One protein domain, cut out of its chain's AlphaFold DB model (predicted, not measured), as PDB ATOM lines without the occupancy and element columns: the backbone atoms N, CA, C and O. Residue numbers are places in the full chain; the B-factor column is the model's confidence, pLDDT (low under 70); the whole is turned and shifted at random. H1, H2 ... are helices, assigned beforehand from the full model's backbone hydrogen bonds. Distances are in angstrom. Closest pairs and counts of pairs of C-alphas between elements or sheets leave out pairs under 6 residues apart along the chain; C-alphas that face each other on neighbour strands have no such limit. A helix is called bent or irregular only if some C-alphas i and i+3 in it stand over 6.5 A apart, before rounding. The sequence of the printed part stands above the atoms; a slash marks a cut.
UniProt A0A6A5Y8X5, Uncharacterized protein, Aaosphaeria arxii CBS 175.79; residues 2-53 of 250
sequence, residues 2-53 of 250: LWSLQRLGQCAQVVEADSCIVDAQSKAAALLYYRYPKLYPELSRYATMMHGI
ATOM      1  N   LEU A   2     -39.598  -4.980  12.262       57.88
ATOM      2  CA  LEU A   2     -39.023  -5.982  13.184       57.88
ATOM      3  C   LEU A   2     -39.187  -5.605  14.672       57.88
ATOM      4  O   LEU A   2     -39.566  -6.448  15.480       57.88
ATOM      5  N   TRP A   3     -39.054  -4.317  15.001       59.12
ATOM      6  CA  TRP A   3     -39.401  -3.756  16.318       59.12
ATOM      7  C   TRP A   3     -40.858  -4.022  16.732       59.12
ATOM      8  O   TRP A   3     -41.162  -4.165  17.912       59.12
ATOM      9  N   SER A   4     -41.774  -4.124  15.766       64.19
ATOM     10  CA  SER A   4     -43.183  -4.411  16.034       64.19
ATOM     11  C   SER A   4     -43.381  -5.862  16.484       64.19
ATOM     12  O   SER A   4     -44.179  -6.097  17.380       64.19
ATOM     13  N   LEU A   5     -42.620  -6.822  15.940       68.25
ATOM     14  CA  LEU A   5     -42.680  -8.223  16.384       68.25
ATOM     15  C   LEU A   5     -42.178  -8.388  17.820       68.25
ATOM     16  O   LEU A   5     -42.813  -9.078  18.610       68.25
ATOM     17  N   GLN A   6     -41.083  -7.709  18.178       71.69
ATOM     18  CA  GLN A   6     -40.574  -7.721  19.554       71.69
ATOM     19  C   GLN A   6     -41.613  -7.180  20.543       71.69
ATOM     20  O   GLN A   6     -41.835  -7.791  21.585       71.69
ATOM     21  N   ARG A   7     -42.309  -6.092  20.185       71.06
ATOM     22  CA  ARG A   7     -43.409  -5.541  20.994       71.06
ATOM     23  C   ARG A   7     -44.576  -6.518  21.142       71.06
ATOM     24  O   ARG A   7     -45.077  -6.685  22.244       71.06
ATOM     25  N   LEU A   8     -44.979  -7.199  20.068       74.06
ATOM     26  CA  LEU A   8     -46.049  -8.209  20.126       74.06
ATOM     27  C   LEU A   8     -45.674  -9.411  21.006       74.06
ATOM     28  O   LEU A   8     -46.550 -10.037  21.596       74.06
ATOM     29  N   GLY A   9     -44.380  -9.707  21.121       69.31
ATOM     30  CA  GLY A   9     -43.859 -10.718  22.035       69.31
ATOM     31  C   GLY A   9     -43.956 -10.344  23.518       69.31
ATOM     32  O   GLY A   9     -43.839 -11.223  24.361       69.31
ATOM     33  N   GLN A  10     -44.177  -9.070  23.854       76.69
ATOM     34  CA  GLN A  10     -44.352  -8.614  25.240       76.69
ATOM     35  C   GLN A  10     -45.811  -8.713  25.709       76.69
ATOM     36  O   GLN A  10     -46.085  -8.612  26.902       76.69
ATOM     37  N   CYS A  11     -46.754  -8.925  24.787       73.88
ATOM     38  CA  CYS A  11     -48.170  -9.073  25.096       73.88
ATOM     39  C   CYS A  11     -48.507 -10.560  25.274       73.88
ATOM     40  O   CYS A  11     -48.776 -11.264  24.293       73.88
ATOM     41  N   ALA A  12     -48.474 -11.035  26.522       74.31
ATOM     42  CA  ALA A  12     -48.949 -12.371  26.876       74.31
ATOM     43  C   ALA A  12     -50.446 -12.501  26.561       74.31
ATOM     44  O   ALA A  12     -51.225 -11.586  26.832       74.31
ATOM     45  N   GLN A  13     -50.841 -13.629  25.974       72.69
ATOM     46  CA  GLN A  13     -52.247 -13.980  25.835       72.69
ATOM     47  C   GLN A  13     -52.605 -14.871  27.018       72.69
ATOM     48  O   GLN A  13     -52.041 -15.948  27.173       72.69
ATOM     49  N   VAL A  14     -53.520 -14.414  27.868       71.56
ATOM     50  CA  VAL A  14     -54.086 -15.270  28.914       71.56
ATOM     51  C   VAL A  14     -55.119 -16.154  28.226       71.56
ATOM     52  O   VAL A  14     -56.223 -15.700  27.930       71.56
ATOM     53  N   VAL A  15     -54.712 -17.371  27.867       71.44
ATOM     54  CA  VAL A  15     -55.579 -18.350  27.193       71.44
ATOM     55  C   VAL A  15     -56.250 -19.262  28.219       71.44
ATOM     56  O   VAL A  15     -57.420 -19.600  28.068       71.44
ATOM     57  N   GLU A  16     -55.534 -19.608  29.289       75.38
ATOM     58  CA  GLU A  16     -55.967 -20.521  30.350       75.38
ATOM     59  C   GLU A  16     -55.814 -19.859  31.733       75.38
ATOM     60  O   GLU A  16     -55.080 -18.881  31.903       75.38
ATOM     61  N   ALA A  17     -56.517 -20.380  32.743       71.88
ATOM     62  CA  ALA A  17     -56.537 -19.800  34.089       71.88
ATOM     63  C   ALA A  17     -55.158 -19.810  34.787       71.88
ATOM     64  O   ALA A  17     -54.880 -18.956  35.626       71.88
ATOM     65  N   ASP A  18     -54.282 -20.743  34.414       73.94
ATOM     66  CA  ASP A  18     -52.909 -20.922  34.900       73.94
ATOM     67  C   ASP A  18     -51.847 -20.317  33.956       73.94
ATOM     68  O   ASP A  18     -50.649 -20.508  34.152       73.94
ATOM     69  N   SER A  19     -52.259 -19.547  32.942       76.56
ATOM     70  CA  SER A  19     -51.332 -18.892  32.001       76.56
ATOM     71  C   SER A  19     -50.559 -17.717  32.619       76.56
ATOM     72  O   SER A  19     -49.623 -17.188  32.013       76.56
ATOM     73  N   CYS A  20     -50.946 -17.275  33.818       79.62
ATOM     74  CA  CYS A  20     -50.289 -16.182  34.522       79.62
ATOM     75  C   CYS A  20     -48.916 -16.610  35.056       79.62
ATOM     76  O   CYS A  20     -48.774 -17.613  35.749       79.62
ATOM     77  N   ILE A  21     -47.896 -15.798  34.784       82.75
ATOM     78  CA  ILE A  21     -46.548 -16.004  35.319       82.75
ATOM     79  C   ILE A  21     -46.535 -15.527  36.773       82.75
ATOM     80  O   ILE A  21     -46.434 -14.328  37.028       82.75
ATOM     81  N   VAL A  22     -46.659 -16.460  37.714       86.62
ATOM     82  CA  VAL A  22     -46.717 -16.154  39.156       86.62
ATOM     83  C   VAL A  22     -45.379 -16.392  39.855       86.62
ATOM     84  O   VAL A  22     -45.069 -15.736  40.846       86.62
ATOM     85  N   ASP A  23     -44.565 -17.308  39.330       89.94
ATOM     86  CA  ASP A  23     -43.343 -17.787  39.966       89.94
ATOM     87  C   ASP A  23     -42.154 -17.875  38.986       89.94
ATOM     88  O   ASP A  23     -42.272 -17.692  37.767       89.94
ATOM     89  N   ALA A  24     -40.967 -18.147  39.532       90.62
ATOM     90  CA  ALA A  24     -39.741 -18.244  38.747       90.62
ATOM     91  C   ALA A  24     -39.763 -19.419  37.753       90.62
ATOM     92  O   ALA A  24     -39.186 -19.293  36.669       90.62
ATOM     93  N   GLN A  25     -40.439 -20.530  38.078       90.69
ATOM     94  CA  GLN A  25     -40.512 -21.689  37.186       90.69
ATOM     95  C   GLN A  25     -41.428 -21.402  35.996       90.69
ATOM     96  O   GLN A  25     -41.004 -21.608  34.858       90.69
ATOM     97  N   SER A  26     -42.614 -20.820  36.216       89.06
ATOM     98  CA  SER A  26     -43.486 -20.388  35.111       89.06
ATOM     99  C   SER A  26     -42.803 -19.349  34.227       89.06
ATOM    100  O   SER A  26     -42.946 -19.379  33.006       89.06
ATOM    101  N   LYS A  27     -41.992 -18.453  34.809       90.19
ATOM    102  CA  LYS A  27     -41.195 -17.493  34.031       90.19
ATOM    103  C   LYS A  27     -40.160 -18.196  33.151       90.19
ATOM    104  O   LYS A  27     -40.001 -17.825  31.989       90.19
ATOM    105  N   ALA A  28     -39.458 -19.193  33.686       92.31
ATOM    106  CA  ALA A  28     -38.493 -19.980  32.922       92.31
ATOM    107  C   ALA A  28     -39.178 -20.760  31.787       92.31
ATOM    108  O   ALA A  28     -38.708 -20.710  30.650       92.31
ATOM    109  N   ALA A  29     -40.323 -21.393  32.064       91.62
ATOM    110  CA  ALA A  29     -41.125 -22.103  31.070       91.62
ATOM    111  C   ALA A  29     -41.644 -21.164  29.965       91.62
ATOM    112  O   ALA A  29     -41.506 -21.463  28.780       91.62
ATOM    113  N   ALA A  30     -42.151 -19.983  30.329       90.75
ATOM    114  CA  ALA A  30     -42.592 -18.976  29.368       90.75
ATOM    115  C   ALA A  30     -41.441 -18.482  28.472       90.75
ATOM    116  O   ALA A  30     -41.611 -18.344  27.261       90.75
ATOM    117  N   LEU A  31     -40.247 -18.258  29.036       91.56
ATOM    118  CA  LEU A  31     -39.056 -17.883  28.263       91.56
ATOM    119  C   LEU A  31     -38.587 -19.005  27.331       91.56
ATOM    120  O   LEU A  31     -38.136 -18.723  26.216       91.56
ATOM    121  N   LEU A  32     -38.689 -20.257  27.775       93.12
ATOM    122  CA  LEU A  32     -38.358 -21.427  26.972       93.12
ATOM    123  C   LEU A  32     -39.296 -21.530  25.763       93.12
ATOM    124  O   LEU A  32     -38.820 -21.581  24.628       93.12
ATOM    125  N   TYR A  33     -40.609 -21.435  25.998       93.69
ATOM    126  CA  TYR A  33     -41.615 -21.428  24.935       93.69
ATOM    127  C   TYR A  33     -41.435 -20.248  23.976       93.69
ATOM    128  O   TYR A  33     -41.452 -20.426  22.764       93.69
ATOM    129  N   TYR A  34     -41.172 -19.047  24.499       90.94
ATOM    130  CA  TYR A  34     -40.933 -17.850  23.688       90.94
ATOM    131  C   TYR A  34     -39.762 -18.007  22.702       90.94
ATOM    132  O   TYR A  34     -39.788 -17.464  21.594       90.94
ATOM    133  N   ARG A  35     -38.704 -18.728  23.097       91.62
ATOM    134  CA  ARG A  35     -37.529 -18.959  22.242       91.62
ATOM    135  C   ARG A  35     -37.741 -20.110  21.267       91.62
ATOM    136  O   ARG A  35     -37.302 -19.996  20.122       91.62
ATOM    137  N   TYR A  36     -38.399 -21.178  21.710       93.75
ATOM    138  CA  TYR A  36     -38.506 -22.435  20.969       93.75
ATOM    139  C   TYR A  36     -39.939 -22.992  20.958       93.75
ATOM    140  O   TYR A  36     -40.174 -24.115  21.407       93.75
ATOM    141  N   PRO A  37     -40.914 -22.259  20.397       93.38
ATOM    142  CA  PRO A  37     -42.322 -22.641  20.498       93.38
ATOM    143  C   PRO A  37     -42.660 -23.922  19.726       93.38
ATOM    144  O   PRO A  37     -43.627 -24.599  20.055       93.38
ATOM    145  N   LYS A  38     -41.863 -24.269  18.703       90.94
ATOM    146  CA  LYS A  38     -42.001 -25.526  17.954       90.94
ATOM    147  C   LYS A  38     -41.481 -26.752  18.720       90.94
ATOM    148  O   LYS A  38     -41.937 -27.850  18.440       90.94
ATOM    149  N   LEU A  39     -40.521 -26.570  19.634       92.50
ATOM    150  CA  LEU A  39     -39.917 -27.674  20.393       92.50
ATOM    151  C   LEU A  39     -40.718 -28.033  21.647       92.50
ATOM    152  O   LEU A  39     -40.670 -29.183  22.064       92.50
ATOM    153  N   TYR A  40     -41.450 -27.071  22.214       93.50
ATOM    154  CA  TYR A  40     -42.216 -27.240  23.455       93.50
ATOM    155  C   TYR A  40     -43.702 -26.891  23.253       93.50
ATOM    156  O   TYR A  40     -44.195 -25.929  23.852       93.50
ATOM    157  N   PRO A  41     -44.434 -27.589  22.363       92.25
ATOM    158  CA  PRO A  41     -45.841 -27.289  22.087       92.25
ATOM    159  C   PRO A  41     -46.740 -27.387  23.330       92.25
ATOM    160  O   PRO A  41     -47.723 -26.659  23.418       92.25
ATOM    161  N   GLU A  42     -46.388 -28.217  24.312       91.94
ATOM    162  CA  GLU A  42     -47.088 -28.373  25.592       91.94
ATOM    163  C   GLU A  42     -47.073 -27.109  26.466       91.94
ATOM    164  O   GLU A  42     -47.886 -26.964  27.377       91.94
ATOM    165  N   LEU A  43     -46.176 -26.161  26.182       92.12
ATOM    166  CA  LEU A  43     -46.100 -24.869  26.865       92.12
ATOM    167  C   LEU A  43     -46.914 -23.772  26.158       92.12
ATOM    168  O   LEU A  43     -46.756 -22.591  26.475       92.12
ATOM    169  N   SER A  44     -47.814 -24.136  25.235       91.06
ATOM    170  CA  SER A  44     -48.639 -23.193  24.467       91.06
ATOM    171  C   SER A  44     -49.487 -22.247  25.313       91.06
ATOM    172  O   SER A  44     -49.834 -21.169  24.836       91.06
ATOM    173  N   ARG A  45     -49.777 -22.593  26.573       89.94
ATOM    174  CA  ARG A  45     -50.440 -21.699  27.538       89.94
ATOM    175  C   ARG A  45     -49.688 -20.385  27.778       89.94
ATOM    176  O   ARG A  45     -50.306 -19.365  28.044       89.94
ATOM    177  N   TYR A  46     -48.364 -20.368  27.600       90.88
ATOM    178  CA  TYR A  46     -47.548 -19.150  27.687       90.88
ATOM    179  C   TYR A  46     -47.427 -18.417  26.343       90.88
ATOM    180  O   TYR A  46     -46.488 -17.643  26.118       90.88
ATOM    181  N   ALA A  47     -48.340 -18.675  25.403       90.38
ATOM    182  CA  ALA A  47     -48.321 -18.006  24.121       90.38
ATOM    183  C   ALA A  47     -48.500 -16.487  24.255       90.38
ATOM    184  O   ALA A  47     -49.193 -15.950  25.116       90.38
ATOM    185  N   THR A  48     -47.845 -15.769  23.350       89.94
ATOM    186  CA  THR A  48     -47.934 -14.319  23.219       89.94
ATOM    187  C   THR A  48     -48.625 -14.025  21.901       89.94
ATOM    188  O   THR A  48     -48.721 -14.899  21.032       89.94
ATOM    189  N   MET A  49     -49.054 -12.782  21.698       87.44
ATOM    190  CA  MET A  49     -49.681 -12.380  20.437       87.44
ATOM    191  C   MET A  49     -48.790 -12.673  19.216       87.44
ATOM    192  O   MET A  49     -49.294 -12.995  18.141       87.44
ATOM    193  N   MET A  50     -47.465 -12.631  19.391       90.44
ATOM    194  CA  MET A  50     -46.493 -13.015  18.366       90.44
ATOM    195  C   MET A  50     -46.708 -14.454  17.863       90.44
ATOM    196  O   MET A  50     -46.690 -14.686  16.656       90.44
ATOM    197  N   HIS A  51     -46.975 -15.413  18.753       92.19
ATOM    198  CA  HIS A  51     -47.162 -16.821  18.380       92.19
ATOM    199  C   HIS A  51     -48.439 -17.061  17.557       92.19
ATOM    200  O   HIS A  51     -48.530 -18.055  16.835       92.19
ATOM    201  N   GLY A  52     -49.409 -16.143  17.619       90.12
ATOM    202  CA  GLY A  52     -50.645 -16.187  16.834       90.12
ATOM    203  C   GLY A  52     -50.518 -15.667  15.395       90.12
ATOM    204  O   GLY A  52     -51.477 -15.764  14.626       90.12
ATOM    205  N   ILE A  53     -49.367 -15.112  14.996       92.50
ATOM    206  CA  ILE A  53     -49.185 -14.520  13.664       92.50
ATOM    207  C   ILE A  53     -49.173 -15.614  12.588       92.50
ATOM    208  O   ILE A  53     -48.278 -16.452  12.536       92.50
TER     209      ILE A  53
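AT A GLANCE: This is residues 2 to 53 of the 250 residues of an uncharacterized protein of Aaosphaeria arxii CBS 175.79 (UniProt A0A6A5Y8X5). What does the model look like? The longest helix, H2, and the short H3 pack steeply across each other toward one end of the longest axis, and the small helices H1 and H4 lie toward the other end. The unnamed stretch of residues 9 to 23 runs along the length from H1 to H2. What is it made of? The printed part has 52 residues with four named helices, H1, H2, H3 and H4 in chain order, and no named strand: the class is all helix. It is compact, with a radius of gyration of the C-alphas of 10.5 A and spans of 29 by 20 by 18 A.

IN THESE COORDINATES: Where is the longest helix? H2, residues 24 to 35, is 16.7 A long from first to last C-alpha and begins with C-alpha 24 at (-39.741, -18.244, 38.747). Where are the others? H3, residues 41 to 46, is 10.0 A long and irregular, with C-alphas 42 and 45 7.7 A apart. H1, residues 2 to 8, is 10.1 A long and begins with C-alpha 2 at (-39.023, -5.982, 13.184). H4, residues 49 to 52, is 5.3 A long and ends with C-alpha 52 at (-50.645, -16.187, 16.834).

HOW THE PARTS SIT: How does H2 meet H3? H2 touches H3 with residues 29 to 34 alone, the closest C-alphas being those of Ala 30 and Tyr 46, 5.2 A apart; they run opposite ways at a steep tilt of 64 degrees. And H1 and H4? They only just touch, with 3 pairs of C-alphas within 8 A, the closest those of Leu 8 and Met 50 at 5.1 A. H2 and H4 are only just apart, at 8.2 A. Are the backbones helical? Every O i to N i+4 pair is within hydrogen-bond range in H1 and H2; H3 has 0 of 2, but 2 of 3 O i to N i+3 pairs, and H4 is too short for an i+4 pair.

THE WHOLE: How far does it reach? The C-alphas farthest apart are those of Leu 2 and Ala 17, at 30.6 A. Is it unbroken? The printed part has no cut; the link from H1 to H2 is long, at 15 residues, and the other two are tight. Where is confidence low? Residues 2 to 5 and residue 9 are under 70; the mean pLDDT of the printed part is 83.7.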